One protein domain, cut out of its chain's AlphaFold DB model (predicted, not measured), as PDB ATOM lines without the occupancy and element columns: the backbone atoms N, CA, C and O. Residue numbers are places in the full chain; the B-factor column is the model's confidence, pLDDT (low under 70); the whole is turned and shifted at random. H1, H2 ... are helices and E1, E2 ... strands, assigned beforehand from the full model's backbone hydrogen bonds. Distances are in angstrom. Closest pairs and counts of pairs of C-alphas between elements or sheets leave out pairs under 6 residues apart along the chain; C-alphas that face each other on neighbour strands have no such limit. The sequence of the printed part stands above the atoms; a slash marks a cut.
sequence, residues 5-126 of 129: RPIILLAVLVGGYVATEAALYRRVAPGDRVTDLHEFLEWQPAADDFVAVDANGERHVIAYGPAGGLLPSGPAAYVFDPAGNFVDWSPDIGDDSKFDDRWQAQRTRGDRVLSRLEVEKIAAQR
ATOM      1  N   ARG A   5     145.320 289.308 220.426       88.94
ATOM      2  CA  ARG A   5     145.066 287.931 219.969       88.94
ATOM      3  C   ARG A   5     143.982 287.197 220.777       88.94
ATOM      4  O   ARG A   5     143.061 286.692 220.142       88.94
ATOM      5  N   PRO A   6     144.027 287.142 222.125       93.94
ATOM      6  CA  PRO A   6     142.973 286.471 222.887       93.94
ATOM      7  C   PRO A   6     141.607 287.152 222.736       93.94
ATOM      8  O   PRO A   6     140.598 286.460 222.706       93.94
ATOM      9  N   ILE A   7     141.565 288.479 222.566       95.00
ATOM     10  CA  ILE A   7     140.308 289.216 222.357       95.00
ATOM     11  C   ILE A   7     139.670 288.833 221.017       95.00
ATOM     12  O   ILE A   7     138.474 288.566 220.966       95.00
ATOM     13  N   ILE A   8     140.461 288.763 219.942       95.94
ATOM     14  CA  ILE A   8     139.964 288.350 218.623       95.94
ATOM     15  C   ILE A   8     139.446 286.909 218.673       95.94
ATOM     16  O   ILE A   8     138.358 286.640 218.172       95.94
ATOM     17  N   LEU A   9     140.188 285.994 219.305       96.50
ATOM     18  CA  LEU A   9     139.756 284.601 219.451       96.50
ATOM     19  C   LEU A   9     138.437 284.497 220.221       96.50
ATOM     20  O   LEU A   9     137.521 283.817 219.768       96.50
ATOM     21  N   LEU A  10     138.311 285.216 221.339       96.56
ATOM     22  CA  LEU A  10     137.071 285.253 222.110       96.56
ATOM     23  C   LEU A  10     135.906 285.802 221.276       96.56
ATOM     24  O   LEU A  10     134.831 285.210 221.271       96.56
ATOM     25  N   ALA A  11     136.121 286.891 220.533       97.19
ATOM     26  CA  ALA A  11     135.091 287.484 219.684       97.19
ATOM     27  C   ALA A  11     134.616 286.521 218.582       97.19
ATOM     28  O   ALA A  11     133.418 286.433 218.326       97.19
ATOM     29  N   VAL A  12     135.531 285.766 217.964       98.00
ATOM     30  CA  VAL A  12     135.183 284.748 216.959       98.00
ATOM     31  C   VAL A  12     134.369 283.613 217.578       98.00
ATOM     32  O   VAL A  12     133.371 283.204 216.990       98.00
ATOM     33  N   LEU A  13     134.747 283.130 218.764       97.88
ATOM     34  CA  LEU A  13     134.019 282.055 219.446       97.88
ATOM     35  C   LEU A  13     132.603 282.487 219.841       97.88
ATOM     36  O   LEU A  13     131.643 281.776 219.552       97.88
ATOM     37  N   VAL A  14     132.462 283.674 220.437       97.38
ATOM     38  CA  VAL A  14     131.150 284.231 220.800       97.38
ATOM     39  C   VAL A  14     130.306 284.482 219.551       97.38
ATOM     40  O   VAL A  14     129.136 284.107 219.515       97.38
ATOM     41  N   GLY A  15     130.893 285.062 218.501       97.50
ATOM     42  CA  GLY A  15     130.200 285.303 217.236       97.50
ATOM     43  C   GLY A  15     129.719 284.011 216.575       97.50
ATOM     44  O   GLY A  15     128.573 283.936 216.137       97.50
ATOM     45  N   GLY A  16     130.564 282.977 216.553       97.38
ATOM     46  CA  GLY A  16     130.211 281.659 216.027       97.38
ATOM     47  C   GLY A  16     129.093 280.987 216.825       97.38
ATOM     48  O   GLY A  16     128.158 280.455 216.225       97.38
ATOM     49  N   TYR A  17     129.142 281.071 218.158       96.88
ATOM     50  CA  TYR A  17     128.086 280.561 219.034       96.88
ATOM     51  C   TYR A  17     126.739 281.238 218.744       96.88
ATOM     52  O   TYR A  17     125.774 280.561 218.398       96.88
ATOM     53  N   VAL A  18     126.693 282.575 218.780       97.31
ATOM     54  CA  VAL A  18     125.459 283.350 218.548       97.31
ATOM     55  C   VAL A  18     124.891 283.108 217.148       97.31
ATOM     56  O   VAL A  18     123.680 282.960 216.990       97.31
ATOM     57  N   ALA A  19     125.745 283.042 216.123       97.00
ATOM     58  CA  ALA A  19     125.304 282.761 214.759       97.00
ATOM     59  C   ALA A  19     124.706 281.353 214.623       97.00
ATOM     60  O   ALA A  19     123.719 281.176 213.908       97.00
ATOM     61  N   THR A  20     125.280 280.368 215.317       96.50
ATOM     62  CA  THR A  20     124.788 278.987 215.293       96.50
ATOM     63  C   THR A  20     123.449 278.868 216.014       96.50
ATOM     64  O   THR A  20     122.509 278.337 215.430       96.50
ATOM     65  N   GLU A  21     123.322 279.439 217.216       96.00
ATOM     66  CA  GLU A  21     122.052 279.526 217.954       96.00
ATOM     67  C   GLU A  21     120.950 280.179 217.113       96.00
ATOM     68  O   GLU A  21     119.878 279.612 216.912       96.00
ATOM     69  N   ALA A  22     121.237 281.337 216.512       96.12
ATOM     70  CA  ALA A  22     120.274 282.027 215.661       96.12
ATOM     71  C   ALA A  22     119.869 281.192 214.435       96.12
ATOM     72  O   ALA A  22     118.717 281.248 213.997       96.12
ATOM     73  N   ALA A  23     120.798 280.428 213.855       96.19
ATOM     74  CA  ALA A  23     120.504 279.547 212.731       96.19
ATOM     75  C   ALA A  23     119.625 278.357 213.144       96.19
ATOM     76  O   ALA A  23     118.714 278.010 212.392       96.19
ATOM     77  N   LEU A  24     119.866 277.754 214.313       95.38
ATOM     78  CA  LEU A  24     119.055 276.653 214.845       95.38
ATOM     79  C   LEU A  24     117.643 277.123 215.198       95.38
ATOM     80  O   LEU A  24     116.677 276.546 214.703       95.38
ATOM     81  N   TYR A  25     117.521 278.245 215.907       95.50
ATOM     82  CA  TYR A  25     116.225 278.839 216.235       95.50
ATOM     83  C   TYR A  25     115.392 279.111 214.975       95.50
ATOM     84  O   TYR A  25     114.223 278.744 214.889       95.50
ATOM     85  N   ARG A  26     115.998 279.692 213.930       95.06
ATOM     86  CA  ARG A  26     115.304 279.986 212.657       95.06
ATOM     87  C   ARG A  26     114.843 278.748 211.889       95.06
ATOM     88  O   ARG A  26     113.957 278.875 211.042       95.06
ATOM     89  N   ARG A  27     115.454 277.582 212.117       92.88
ATOM     90  CA  ARG A  27     115.033 276.320 211.484       92.88
ATOM     91  C   ARG A  27     113.751 275.775 212.093       92.88
ATOM     92  O   ARG A  27     112.994 275.145 211.369       92.88
ATOM     93  N   VAL A  28     113.529 276.026 213.381       95.38
ATOM     94  CA  VAL A  28     112.362 275.530 214.126       95.38
ATOM     95  C   VAL A  28     111.293 276.597 214.329       95.38
ATOM     96  O   VAL A  28     110.171 276.272 214.694       95.38
ATOM     97  N   ALA A  29     111.608 277.869 214.088       96.56
ATOM     98  CA  ALA A  29     110.618 278.930 214.133       96.56
ATOM     99  C   ALA A  29     109.634 278.788 212.952       96.56
ATOM    100  O   ALA A  29     110.081 278.807 211.798       96.56
ATOM    101  N   PRO A  30     108.315 278.692 213.212       94.69
ATOM    102  CA  PRO A  30     107.312 278.554 212.159       94.69
ATOM    103  C   PRO A  30     107.247 279.811 211.275       94.69
ATOM    104  O   PRO A  30     107.138 279.707 210.053       94.69
ATOM    105  N   GLY A  31     107.412 281.004 211.865       89.62
ATOM    106  CA  GLY A  31     107.289 282.279 211.147       89.62
ATOM    107  C   GLY A  31     105.934 282.387 210.441       89.62
ATOM    108  O   GLY A  31     104.939 281.891 210.952       89.62
ATOM    109  N   ASP A  32     105.914 282.960 209.238       90.00
ATOM    110  CA  ASP A  32     104.701 283.041 208.405       90.00
ATOM    111  C   ASP A  32     104.438 281.757 207.588       90.00
ATOM    112  O   ASP A  32     103.587 281.755 206.702       90.00
ATOM    113  N   ARG A  33     105.208 280.678 207.810       89.31
ATOM    114  CA  ARG A  33     105.142 279.455 206.982       89.31
ATOM    115  C   ARG A  33     104.084 278.457 207.436       89.31
ATOM    116  O   ARG A  33     103.772 277.550 206.677       89.31
ATOM    117  N   VAL A  34     103.635 278.567 208.683       94.81
ATOM    118  CA  VAL A  34     102.717 277.614 209.304       94.81
ATOM    119  C   VAL A  34     101.575 278.391 209.925       94.81
ATOM    120  O   VAL A  34     101.738 279.042 210.955       94.81
ATOM    121  N   THR A  35     100.416 278.311 209.292       95.88
ATOM    122  CA  THR A  35      99.161 278.860 209.809       95.88
ATOM    123  C   THR A  35      98.220 277.770 210.307       95.88
ATOM    124  O   THR A  35      97.279 278.051 211.051       95.88
ATOM    125  N   ASP A  36      98.481 276.517 209.937       95.94
ATOM    126  CA  ASP A  36      97.670 275.367 210.302       95.94
ATOM    127  C   ASP A  36      98.459 274.051 210.287       95.94
ATOM    128  O   ASP A  36      99.630 273.982 209.909       95.94
ATOM    129  N   LEU A  37      97.786 272.997 210.738       95.56
ATOM    130  CA  LEU A  37      98.328 271.656 210.888       95.56
ATOM    131  C   LEU A  37      98.704 271.010 209.547       95.56
ATOM    132  O   LEU A  37      99.639 270.216 209.504       95.56
ATOM    133  N   HIS A  38      98.018 271.345 208.451       95.25
ATOM    134  CA  HIS A  38      98.369 270.838 207.125       95.25
ATOM    135  C   HIS A  38      99.691 271.452 206.651       95.25
ATOM    136  O   HIS A  38     100.623 270.722 206.320       95.25
ATOM    137  N   GLU A  39      99.808 272.782 206.698       95.75
ATOM    138  CA  GLU A  39     101.049 273.501 206.371       95.75
ATOM    139  C   GLU A  39     102.214 273.057 207.271       95.75
ATOM    140  O   GLU A  39     103.346 272.904 206.808       95.75
ATOM    141  N   PHE A  40     101.943 272.774 208.551       96.62
ATOM    142  CA  PHE A  40     102.942 272.208 209.457       96.62
ATOM    143  C   PHE A  40     103.474 270.855 208.972       96.62
ATOM    144  O   PHE A  40     104.687 270.658 208.945       96.62
ATOM    145  N   LEU A  41     102.592 269.928 208.587       95.56
ATOM    146  CA  LEU A  41     102.988 268.594 208.123       95.56
ATOM    147  C   LEU A  41     103.773 268.642 206.806       95.56
ATOM    148  O   LEU A  41     104.660 267.812 206.598       95.56
ATOM    149  N   GLU A  42     103.486 269.608 205.931       95.12
ATOM    150  CA  GLU A  42     104.277 269.848 204.718       95.12
ATOM    151  C   GLU A  42     105.664 270.418 205.038       95.12
ATOM    152  O   GLU A  42     106.660 270.035 204.419       95.12
ATOM    153  N   TRP A  43     105.744 271.318 206.020       95.31
ATOM    154  CA  TRP A  43     106.997 271.941 206.439       95.31
ATOM    155  C   TRP A  43     107.898 271.000 207.253       95.31
ATOM    156  O   TRP A  43     109.119 271.013 207.078       95.31
ATOM    157  N   GLN A  44     107.312 270.161 208.112       95.25
ATOM    158  CA  GLN A  44     107.991 269.178 208.964       95.25
ATOM    159  C   GLN A  44     107.501 267.758 208.644       95.25
ATOM    160  O   GLN A  44     106.901 267.093 209.491       95.25
ATOM    161  N   PRO A  45     107.801 267.222 207.447       93.75
ATOM    162  CA  PRO A  45     107.296 265.914 207.034       93.75
ATOM    163  C   PRO A  45     107.829 264.764 207.895       93.75
ATOM    164  O   PRO A  45     107.249 263.681 207.873       93.75
ATOM    165  N   ALA A  46     108.914 264.986 208.642       91.38
ATOM    166  CA  ALA A  46     109.506 264.015 209.556       91.38
ATOM    167  C   ALA A  46     108.880 264.014 210.963       91.38
ATOM    168  O   ALA A  46     109.251 263.161 211.759       91.38
ATOM    169  N   ALA A  47     107.963 264.937 211.283       93.56
ATOM    170  CA  ALA A  47     107.275 264.930 212.572       93.56
ATOM    171  C   ALA A  47     106.362 263.695 212.691       93.56
ATOM    172  O   ALA A  47     105.524 263.431 211.820       93.56
ATOM    173  N   ASP A  48     106.546 262.934 213.764       93.81
ATOM    174  CA  ASP A  48     105.821 261.697 214.066       93.81
ATOM    175  C   ASP A  48     105.340 261.602 215.526       93.81
ATOM    176  O   ASP A  48     104.533 260.727 215.843       93.81
ATOM    177  N   ASP A  49     105.774 262.523 216.389       95.56
ATOM    178  CA  ASP A  49     105.364 262.632 217.789       95.56
ATOM    179  C   ASP A  49     104.274 263.707 217.927       95.56
ATOM    180  O   ASP A  49     104.532 264.911 217.826       95.56
ATOM    181  N   PHE A  50     103.039 263.250 218.129       96.69
ATOM    182  CA  PHE A  50     101.860 264.095 218.288       96.69
ATOM    183  C   PHE A  50     101.091 263.682 219.532       96.69
ATOM    184  O   PHE A  50     100.856 262.494 219.759       96.69
ATOM    185  N   VAL A  51     100.613 264.655 220.301       96.62
ATOM    186  CA  VAL A  51      99.774 264.400 221.475       96.62
ATOM    187  C   VAL A  51      98.540 265.283 221.466       96.62
ATOM    188  O   VAL A  51      98.580 266.438 221.048       96.62
ATOM    189  N   ALA A  52      97.425 264.732 221.936       95.81
ATOM    190  CA  ALA A  52      96.249 265.527 222.249       95.81
ATOM    191  C   ALA A  52      96.344 266.022 223.693       95.81
ATOM    192  O   ALA A  52      96.521 265.212 224.603       95.81
ATOM    193  N   VAL A  53      96.152 267.321 223.903       95.50
ATOM    194  CA  VAL A  53      96.028 267.906 225.240       95.50
ATOM    195  C   VAL A  53      94.705 268.637 225.380       95.50
ATOM    196  O   VAL A  53      94.261 269.318 224.462       95.50
ATOM    197  N   ASP A  54      94.070 268.505 226.538       94.69
ATOM    198  CA  ASP A  54      92.899 269.302 226.875       94.69
ATOM    199  C   ASP A  54      93.369 270.543 227.654       94.69
ATOM    200  O   ASP A  54      93.844 270.448 228.787       94.69
ATOM    201  N   ALA A  55      93.255 271.717 227.035       92.88
ATOM    202  CA  ALA A  55      93.650 273.001 227.608       92.88
ATOM    203  C   ALA A  55      92.477 273.980 227.504       92.88
ATOM    204  O   ALA A  55      91.867 274.125 226.448       92.88
ATOM    205  N   ASN A  56      92.126 274.632 228.617       90.06
ATOM    206  CA  ASN A  56      90.976 275.546 228.708       90.06
ATOM    207  C   ASN A  56      89.627 274.932 228.274       90.06
ATOM    208  O   ASN A  56      88.737 275.641 227.817       90.06
ATOM    209  N   GLY A  57      89.458 273.614 228.434       92.06
ATOM    210  CA  GLY A  57      88.231 272.908 228.046       92.06
ATOM    211  C   GLY A  57      88.134 272.568 226.555       92.06
ATOM    212  O   GLY A  57      87.130 271.993 226.139       92.06
ATOM    213  N   GLU A  58      89.169 272.866 225.769       94.69
ATOM    214  CA  GLU A  58      89.252 272.534 224.349       94.69
ATOM    215  C   GLU A  58      90.425 271.591 224.071       94.69
ATOM    216  O   GLU A  58      91.502 271.688 224.671       94.69
ATOM    217  N   ARG A  59      90.216 270.667 223.129       94.44
ATOM    218  CA  ARG A  59      91.246 269.714 222.723       94.44
ATOM    219  C   ARG A  59      92.179 270.337 221.697       94.44
ATOM    220  O   ARG A  59      91.766 270.629 220.582       94.44
ATOM    221  N   HIS A  60      93.444 270.419 222.051       96.75
ATOM    222  CA  HIS A  60      94.515 270.875 221.185       96.75
ATOM    223  C   HIS A  60      95.381 269.700 220.746       96.75
ATOM    224  O   HIS A  60      95.461 268.671 221.423       96.75
ATOM    225  N   VAL A  61      96.043 269.863 219.606       97.25
ATOM    226  CA  VAL A  61      97.086 268.954 219.133       97.25
ATOM    227  C   VAL A  61      98.426 269.633 219.358       97.25
ATOM    228  O   VAL A  61      98.625 270.757 218.910       97.25
ATOM    229  N   ILE A  62      99.348 268.949 220.024       97.81
ATOM    230  CA  ILE A  62     100.750 269.353 220.080       97.81
ATOM    231  C   ILE A  62     101.527 268.437 219.144       97.81
ATOM    232  O   ILE A  62     101.490 267.218 219.301       97.81
ATOM    233  N   ALA A  63     102.230 269.023 218.184       97.50
ATOM    234  CA  ALA A  63     103.243 268.332 217.401       97.50
ATOM    235  C   ALA A  63     104.623 268.644 217.979       97.50
ATOM    236  O   ALA A  63     104.929 269.811 218.238       97.50
ATOM    237  N   TYR A  64     105.463 267.629 218.152       96.44
ATOM    238  CA  TYR A  64     106.852 267.824 218.554       96.44
ATOM    239  C   TYR A  64     107.777 267.775 217.342       96.44
ATOM    240  O   TYR A  64     107.568 267.025 216.387       96.44
ATOM    241  N   GLY A  65     108.816 268.601 217.385       94.94
ATOM    242  CA  GLY A  65     109.793 268.727 216.314       94.94
ATOM    243  C   GLY A  65     111.233 268.751 216.820       94.94
ATOM    244  O   GLY A  65     111.495 268.601 218.019       94.94
ATOM    245  N   PRO A  66     112.200 268.947 215.908       94.50
ATOM    246  CA  PRO A  66     113.594 269.132 216.287       94.50
ATOM    247  C   PRO A  66     113.744 270.350 217.205       94.50
ATOM    248  O   PRO A  66     113.012 271.326 217.082       94.50
ATOM    249  N   ALA A  67     114.704 270.297 218.123       94.44
ATOM    250  CA  ALA A  67     114.935 271.370 219.079       94.44
ATOM    251  C   ALA A  67     115.638 272.596 218.462       94.44
ATOM    252  O   ALA A  67     116.399 272.479 217.496       94.44
ATOM    253  N   GLY A  68     115.391 273.775 219.041       91.12
ATOM    254  CA  GLY A  68     115.793 275.075 218.494       91.12
ATOM    255  C   GLY A  68     117.150 275.648 218.903       91.12
ATOM    256  O   GLY A  68     117.389 276.813 218.598       91.12
ATOM    257  N   GLY A  69     118.031 274.888 219.559       93.62
ATOM    258  CA  GLY A  69     119.306 275.396 220.094       93.62
ATOM    259  C   GLY A  69     120.419 274.345 220.139       93.62
ATOM    260  O   GLY A  69     120.197 273.182 219.795       93.62
ATOM    261  N   LEU A  70     121.633 274.747 220.530       92.75
ATOM    262  CA  LEU A  70     122.792 273.849 220.665       92.75
ATOM    263  C   LEU A  70     122.699 272.946 221.893       92.75
ATOM    264  O   LEU A  70     123.210 271.828 221.866       92.75
ATOM    265  N   LEU A  71     122.087 273.444 222.966       92.88
ATOM    266  CA  LEU A  71     121.939 272.742 224.240       92.88
ATOM    267  C   LEU A  71     120.471 272.746 224.677       92.88
ATOM    268  O   LEU A  71     120.151 273.362 225.689       92.88
ATOM    269  N   PRO A  72     119.580 272.114 223.898       94.44
ATOM    270  CA  PRO A  72     118.171 272.102 224.225       94.44
ATOM    271  C   PRO A  72     117.888 271.145 225.385       94.44
ATOM    272  O   PRO A  72     118.433 270.038 225.445       94.44
ATOM    273  N   SER A  73     116.990 271.553 226.271       94.31
ATOM    274  CA  SER A  73     116.470 270.736 227.368       94.31
ATOM    275  C   SER A  73     115.318 269.825 226.912       94.31
ATOM    276  O   SER A  73     115.009 268.830 227.571       94.31
ATOM    277  N   GLY A  74     114.698 270.119 225.767       93.94
ATOM    278  CA  GLY A  74     113.592 269.373 225.175       93.94
ATOM    279  C   GLY A  74     113.388 269.663 223.679       93.94
ATOM    280  O   GLY A  74     114.114 270.452 223.073       93.94
ATOM    281  N   PRO A  75     112.426 268.983 223.030       95.75
ATOM    282  CA  PRO A  75     112.075 269.260 221.638       95.75
ATOM    283  C   PRO A  75     111.363 270.612 221.492       95.75
ATOM    284  O   PRO A  75     110.831 271.161 222.461       95.75
ATOM    285  N   ALA A  76     111.275 271.104 220.255       96.88
ATOM    286  CA  ALA A  76     110.307 272.146 219.935       96.88
ATOM    287  C   ALA A  76     108.886 271.565 219.975       96.88
ATOM    288  O   ALA A  76     108.685 270.380 219.692       96.88
ATOM    289  N   ALA A  77     107.901 272.400 220.290       97.50
ATOM    290  CA  ALA A  77     106.492 272.023 220.291       97.50
ATOM    291  C   ALA A  77     105.646 273.073 219.577       97.50
ATOM    292  O   ALA A  77     105.884 274.271 219.721       97.50
ATOM    293  N   TYR A  78     104.642 272.607 218.843       98.06
ATOM    294  CA  TYR A  78     103.738 273.421 218.037       98.06
ATOM    295  C   TYR A  78     102.310 273.048 218.391       98.06
ATOM    296  O   TYR A  78     101.961 271.869 218.351       98.06
ATOM    297  N   VAL A  79     101.499 274.035 218.749       97.88
ATOM    298  CA  VAL A  79     100.141 273.823 219.239       97.88
ATOM    299  C   VAL A  79      99.140 274.232 218.177       97.88
ATOM    300  O   VAL A  79      99.231 275.320 217.599       97.88
ATOM    301  N   PHE A  80      98.161 273.361 217.969       97.50
ATOM    302  CA  PHE A  80      97.052 273.559 217.056       97.50
ATOM    303  C   PHE A  80      95.729 273.422 217.803       97.50
ATOM    304  O   PHE A  80      95.579 272.553 218.665       97.50
ATOM    305  N   ASP A  81      94.775 274.286 217.477       96.50
ATOM    306  CA  ASP A  81      93.417 274.239 218.023       96.50
ATOM    307  C   ASP A  81      92.602 273.050 217.447       96.50
ATOM    308  O   ASP A  81      93.088 272.336 216.560       96.50
ATOM    309  N   PRO A  82      91.356 272.800 217.910       94.31
ATOM    310  CA  PRO A  82      90.534 271.705 217.385       94.31
ATOM    311  C   PRO A  82      90.235 271.789 215.878       94.31
ATOM    312  O   PRO A  82      89.916 270.772 215.263       94.31
ATOM    313  N   ALA A  83      90.298 272.986 215.286       93.69
ATOM    314  CA  ALA A  83      90.101 273.215 213.856       93.69
ATOM    315  C   ALA A  83      91.413 273.098 213.054       93.69
ATOM    316  O   ALA A  83      91.407 273.272 211.833       93.69
ATOM    317  N   GLY A  84      92.526 272.796 213.729       95.06
ATOM    318  CA  GLY A  84      93.849 272.650 213.146       95.06
ATOM    319  C   GLY A  84      94.573 273.970 212.896       95.06
ATOM    320  O   GLY A  84      95.579 273.951 212.195       95.06
ATOM    321  N   ASN A  85      94.109 275.112 213.417       96.00
ATOM    322  CA  ASN A  85      94.836 276.377 213.269       96.00
ATOM    323  C   ASN A  85      96.024 276.421 214.227       96.00
ATOM    324  O   ASN A  85      95.919 275.992 215.374       96.00
ATOM    325  N   PHE A  86      97.139 276.979 213.769       96.94
ATOM    326  CA  PHE A  86      98.316 277.198 214.597       96.94
ATOM    327  C   PHE A  86      98.050 278.299 215.632       96.94
ATOM    328  O   PHE A  86      97.631 279.401 215.269       96.94
ATOM    329  N   VAL A  87      98.293 278.012 216.914       97.12
ATOM    330  CA  VAL A  87      97.990 278.950 218.013       97.12
ATOM    331  C   VAL A  87      99.204 279.357 218.834       97.12
ATOM    332  O   VAL A  87      99.251 280.484 219.325       97.12
ATOM    333  N   ASP A  88     100.180 278.467 219.007       97.69
ATOM    334  CA  ASP A  88     101.336 278.718 219.866       97.69
ATOM    335  C   ASP A  88     102.492 277.773 219.533       97.69
ATOM    336  O   ASP A  88     102.301 276.728 218.909       97.69
ATOM    337  N   TRP A  89     103.698 278.111 219.977       97.88
ATOM    338  CA  TRP A  89     104.851 277.220 219.879       97.88
ATOM    339  C   TRP A  89     105.938 277.577 220.886       97.88
ATOM    340  O   TRP A  89     105.996 278.695 221.396       97.88
ATOM    341  N   SER A  90     106.848 276.634 221.101       97.56
ATOM    342  CA  SER A  90     108.094 276.868 221.822       97.56
ATOM    343  C   SER A  90     109.260 276.186 221.100       97.56
ATOM    344  O   SER A  90     109.099 275.053 220.636       97.56
ATOM    345  N   PRO A  91     110.434 276.840 220.969       96.88
ATOM    346  CA  PRO A  91     111.626 276.234 220.365       96.88
ATOM    347  C   PRO A  91     112.241 275.128 221.231       96.88
ATOM    348  O   PRO A  91     113.019 274.319 220.719       96.88
ATOM    349  N   ASP A  92     111.928 275.131 222.528       95.81
ATOM    350  CA  ASP A  92     112.421 274.187 223.521       95.81
ATOM    351  C   ASP A  92     111.465 274.162 224.721       95.81
ATOM    352  O   ASP A  92     111.482 275.048 225.578       95.81
ATOM    353  N   ILE A  93     110.638 273.119 224.803       95.50
ATOM    354  CA  ILE A  93     109.701 272.960 225.924       95.50
ATOM    355  C   ILE A  93     110.394 272.686 227.258       95.50
ATOM    356  O   ILE A  93     109.736 272.749 228.292       95.50
ATOM    357  N   GLY A  94     111.676 272.315 227.257       93.62
ATOM    358  CA  GLY A  94     112.446 272.008 228.458       93.62
ATOM    359  C   GLY A  94     112.657 273.229 229.354       93.62
ATOM    360  O   GLY A  94     112.571 273.109 230.576       93.62
ATOM    361  N   ASP A  95     112.844 274.396 228.736       93.19
ATOM    362  CA  ASP A  95     113.193 275.652 229.413       93.19
ATOM    363  C   ASP A  95     112.055 276.694 229.397       93.19
ATOM    364  O   ASP A  95     112.167 277.762 230.005       93.19
ATOM    365  N   ASP A  96     110.935 276.396 228.736       95.31
ATOM    366  CA  ASP A  96     109.784 277.293 228.630       95.31
ATOM    367  C   ASP A  96     108.666 276.912 229.610       95.31
ATOM    368  O   ASP A  96     107.631 276.342 229.251       95.31
ATOM    369  N   SER A  97     108.862 277.258 230.885       94.81
ATOM    370  CA  SER A  97     107.896 276.932 231.941       94.81
ATOM    371  C   SER A  97     106.515 277.549 231.702       94.81
ATOM    372  O   SER A  97     105.511 276.992 232.127       94.81
ATOM    373  N   LYS A  98     106.434 278.691 231.006       96.56
ATOM    374  CA  LYS A  98     105.152 279.344 230.695       96.56
ATOM    375  C   LYS A  98     104.381 278.580 229.629       96.56
ATOM    376  O   LYS A  98     103.153 278.529 229.698       96.56
ATOM    377  N   PHE A  99     105.088 278.030 228.645       96.56
ATOM    378  CA  PHE A  99     104.497 277.140 227.657       96.56
ATOM    379  C   PHE A  99     104.009 275.847 228.317       96.56
ATOM    380  O   PHE A  99     102.865 275.457 228.092       96.56
ATOM    381  N   ASP A 100     104.813 275.232 229.195       95.25
ATOM    382  CA  ASP A 100     104.386 274.032 229.932       95.25
ATOM    383  C   ASP A 100     103.208 274.309 230.876       95.25
ATOM    384  O   ASP A 100     102.250 273.546 230.897       95.25
ATOM    385  N   ASP A 101     103.188 275.429 231.598       95.19
ATOM    386  CA  ASP A 101     102.055 275.770 232.467       95.19
ATOM    387  C   ASP A 101     100.746 275.943 231.675       95.19
ATOM    388  O   ASP A 101      99.665 275.621 232.174       95.19
ATOM    389  N   ARG A 102     100.831 276.438 230.432       96.19
ATOM    390  CA  ARG A 102      99.671 276.655 229.554       96.19
ATOM    391  C   ARG A 102      99.190 275.371 228.886       96.19
ATOM    392  O   ARG A 102      97.985 275.138 228.822       96.19
ATOM    393  N   TRP A 103     100.119 274.566 228.378       96.44
ATOM    394  CA  TRP A 103      99.826 273.439 227.487       96.44
ATOM    395  C   TRP A 103     100.132 272.074 228.090       96.44
ATOM    396  O   TRP A 103      99.845 271.063 227.464       96.44
ATOM    397  N   GLN A 104     100.724 272.028 229.282       93.94
ATOM    398  CA  GLN A 104     101.143 270.813 229.988       93.94
ATOM    399  C   GLN A 104     102.025 269.896 229.130       93.94
ATOM    400  O   GLN A 104     102.022 268.679 229.314       93.94
ATOM    401  N   ALA A 105     102.763 270.476 228.180       90.81
ATOM    402  CA  ALA A 105     103.427 269.771 227.091       90.81
ATOM    403  C   ALA A 105     104.501 268.779 227.557       90.81
ATOM    404  O   ALA A 105     104.796 267.829 226.835       90.81
ATOM    405  N   GLN A 106     105.098 268.971 228.734       89.06
ATOM    406  CA  GLN A 106     106.007 267.993 229.328       89.06
ATOM    407  C   GLN A 106     105.246 266.864 230.031       89.06
ATOM    408  O   GLN A 106     105.672 265.712 229.983       89.06
ATOM    409  N   ARG A 107     104.121 267.182 230.685       85.94
ATOM    410  CA  ARG A 107     103.365 266.237 231.527       85.94
ATOM    411  C   ARG A 107     102.520 265.269 230.713       85.94
ATOM    412  O   ARG A 107     102.427 264.107 231.081       85.94
ATOM    413  N   THR A 108     101.926 265.735 229.617       83.88
ATOM    414  CA  THR A 108     101.032 264.935 228.764       83.88
ATOM    415  C   THR A 108     101.758 264.198 227.644       83.88
ATOM    416  O   THR A 108     101.125 263.454 226.888       83.88
ATOM    417  N   ARG A 109     103.088 264.346 227.545       77.62
ATOM    418  CA  ARG A 109     103.926 263.632 226.578       77.62
ATOM    419  C   ARG A 109     103.938 262.131 226.889       77.62
ATOM    420  O   ARG A 109     104.804 261.633 227.598       77.62
ATOM    421  N   GLY A 110     102.936 261.421 226.375       76.00
ATOM    422  CA  GLY A 110     102.727 259.985 226.580       76.00
ATOM    423  C   GLY A 110     101.309 259.590 227.000       76.00
ATOM    424  O   GLY A 110     100.977 258.412 226.902       76.00
ATOM    425  N   ASP A 111     100.457 260.537 227.404       79.62
ATOM    426  CA  ASP A 111      99.092 260.225 227.859       79.62
ATOM    427  C   ASP A 111      98.176 259.835 226.696       79.62
ATOM    428  O   ASP A 111      97.472 258.824 226.739       79.62
ATOM    429  N   ARG A 112      98.186 260.639 225.628       87.75
ATOM    430  CA  ARG A 112      97.363 260.404 224.441       87.75
ATOM    431  C   ARG A 112      98.119 260.751 223.171       87.75
ATOM    432  O   ARG A 112      97.920 261.807 222.573       87.75
ATOM    433  N   VAL A 113      98.969 259.819 222.766       93.12
ATOM    434  CA  VAL A 113      99.684 259.879 221.492       93.12
ATOM    435  C   VAL A 113      98.680 259.740 220.347       93.12
ATOM    436  O   VAL A 113      97.872 258.810 220.334       93.12
ATOM    437  N   LEU A 114      98.715 260.678 219.405       94.75
ATOM    438  CA  LEU A 114      97.942 260.628 218.171       94.75
ATOM    439  C   LEU A 114      98.791 259.991 217.077       94.75
ATOM    440  O   LEU A 114      99.961 260.325 216.898       94.75
ATOM    441  N   SER A 115      98.192 259.096 216.302       95.75
ATOM    442  CA  SER A 115      98.838 258.600 215.091       95.75
ATOM    443  C   SER A 115      98.862 259.686 214.016       95.75
ATOM    444  O   SER A 115      97.940 260.497 213.905       95.75
ATOM    445  N   ARG A 116      99.870 259.650 213.140       94.31
ATOM    446  CA  ARG A 116      99.947 260.555 211.984       94.31
ATOM    447  C   ARG A 116      98.662 260.568 211.148       94.31
ATOM    448  O   ARG A 116      98.213 261.629 210.738       94.31
ATOM    449  N   LEU A 117      98.030 259.409 210.957       95.00
ATOM    450  CA  LEU A 117      96.770 259.299 210.218       95.00
ATOM    451  C   LEU A 117      95.622 260.067 210.897       95.00
ATOM    452  O   LEU A 117      94.760 260.618 210.218       95.00
ATOM    453  N   GLU A 118      95.565 260.084 212.230       94.94
ATOM    454  CA  GLU A 118      94.570 260.875 212.965       94.94
ATOM    455  C   GLU A 118      94.828 262.371 212.807       94.94
ATOM    456  O   GLU A 118      93.889 263.123 212.557       94.94
ATOM    457  N   VAL A 119      96.090 262.787 212.884       95.12
ATOM    458  CA  VAL A 119      96.509 264.181 212.682       95.12
ATOM    459  C   VAL A 119      96.179 264.647 211.262       95.12
ATOM    460  O   VAL A 119      95.590 265.708 211.088       95.12
ATOM    461  N   GLU A 120      96.452 263.823 210.248       94.62
ATOM    462  CA  GLU A 120      96.085 264.095 208.851       94.62
ATOM    463  C   GLU A 120      94.563 264.192 208.666       94.62
ATOM    464  O   GLU A 120      94.079 265.056 207.935       94.62
ATOM    465  N   LYS A 121      93.777 263.362 209.365       93.88
ATOM    466  CA  LYS A 121      92.308 263.480 209.359       93.88
ATOM    467  C   LYS A 121      91.831 264.781 209.998       93.88
ATOM    468  O   LYS A 121      90.887 265.367 209.480       93.88
ATOM    469  N   ILE A 122      92.450 265.217 211.095       92.56
ATOM    470  CA  ILE A 122      92.141 266.507 211.736       92.56
ATOM    471  C   ILE A 122      92.477 267.647 210.770       92.56
ATOM    472  O   ILE A 122      91.632 268.500 210.517       92.56
ATOM    473  N   ALA A 123      93.658 267.610 210.149       92.44
ATOM    474  CA  ALA A 123      94.073 268.595 209.153       92.44
ATOM    475  C   ALA A 123      93.109 268.658 207.950       92.44
ATOM    476  O   ALA A 123      92.797 269.741 207.457       92.44
ATOM    477  N   ALA A 124      92.574 267.513 207.512       91.06
ATOM    478  CA  ALA A 124      91.629 267.426 206.398       91.06
ATOM    479  C   ALA A 124      90.193 267.875 206.739       91.06
ATOM    480  O   ALA A 124      89.406 268.130 205.829       91.06
ATOM    481  N   GLN A 125      89.823 267.969 208.021       86.50
ATOM    482  CA  GLN A 125      88.479 268.387 208.451       86.50
ATOM    483  C   GLN A 125      88.243 269.893 208.332       86.50
ATOM    484  O   GLN A 125      87.125 270.354 208.581       86.50
ATOM    485  N   ARG A 126      89.259 270.668 207.941       75.69
ATOM    486  CA  ARG A 126      89.124 272.112 207.814       75.69
ATOM    487  C   ARG A 126      88.058 272.448 206.761       75.69
ATOM    488  O   ARG A 126      88.201 272.045 205.604       75.69
TER     489      ARG A 126
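AT A GLANCE: This is residues 5 to 126 of the 129 residues of an uncharacterized protein of Planctomycetes bacterium (UniProt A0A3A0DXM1). A long helix, H1, leads into a compact body like a handle, and its residues 5 to 16 stick out free. The body is a strongly twisted sheet of four strands, with the short helices H2 and H4 over one face and H3 over the opposite face. The printed part has 122 residues, with four named helices and four named strands in the order H1 H2 E1 E2 E3 E4 H3 H4; the sheet's order is E1 E2 E3 E4, antiparallel throughout, and the class is mixed, helices and strands. The whole is only just loose, close to compact, with a radius of gyration of the C-alphas of 16.5 A, and spans 60 by 27 by 20 A, a rod whose length H1 makes.

HOW THE PARTS SIT: H1, residues 5 to 28, only grazes the sheet, with its residues 25 to 28. H2, residues 37 to 43, is on the sheet at a height of 9.8 A. The strands E1, residues 50 to 55, E2, residues 58 to 65, E3, residues 76 to 80, and E4, residues 86 to 90, form a meander, each strand the antiparallel neighbour of the one before, and each successive pair is a hairpin. Between E1 and E2, N 53 and O 60 are within hydrogen-bond range at 2.9 A. Between E2 and E3, N 63 and O 78 are 2.9 A apart, and between E3 and E4, N 79 and O 88 are 2.8 A apart, both within that range. H2 lies over E3 and runs along the strands, at 18 degrees to E3 on the local plane. H3, residues 97 to 103, is on the sheet on the face opposite to H2; the C-alphas of Ala 55 and Trp 103, the closest of E1 and H3, are 6.2 A apart. H4, residues 116 to 124, is on the same face as H2, at a height of 10.8 A. H2 and H4 touch at a steep tilt of 64 degrees, opposite ways, with the C-alphas of His 38 and Ala 123 closest at 5.3 A. H1 and H4 are apart. In H1, H2, H3 and H4 every O i to N i+4 pair is within hydrogen-bond range.

IN THESE COORDINATES: H1 begins at C-alpha 5, (145.066, 287.931, 219.969), and measures 35.5 A from first to last C-alpha; H2 measures 9.7 A. E1 measures 15.3 A, E2 22.4 A, E3 13.6 A and E4 12.2 A. H3 measures 9.9 A, and H4, 12.1 A, ends at C-alpha 124, (91.629, 267.426, 206.398).

THE WHOLE: The C-alphas farthest apart, those of Arg 5 and Gln 125, are 61.0 A apart. The printed part has no cut. The link from H3 to H4, residues 104 to 115, is long. The mean pLDDT of the printed part is 94.2, and no printed residue is under 70.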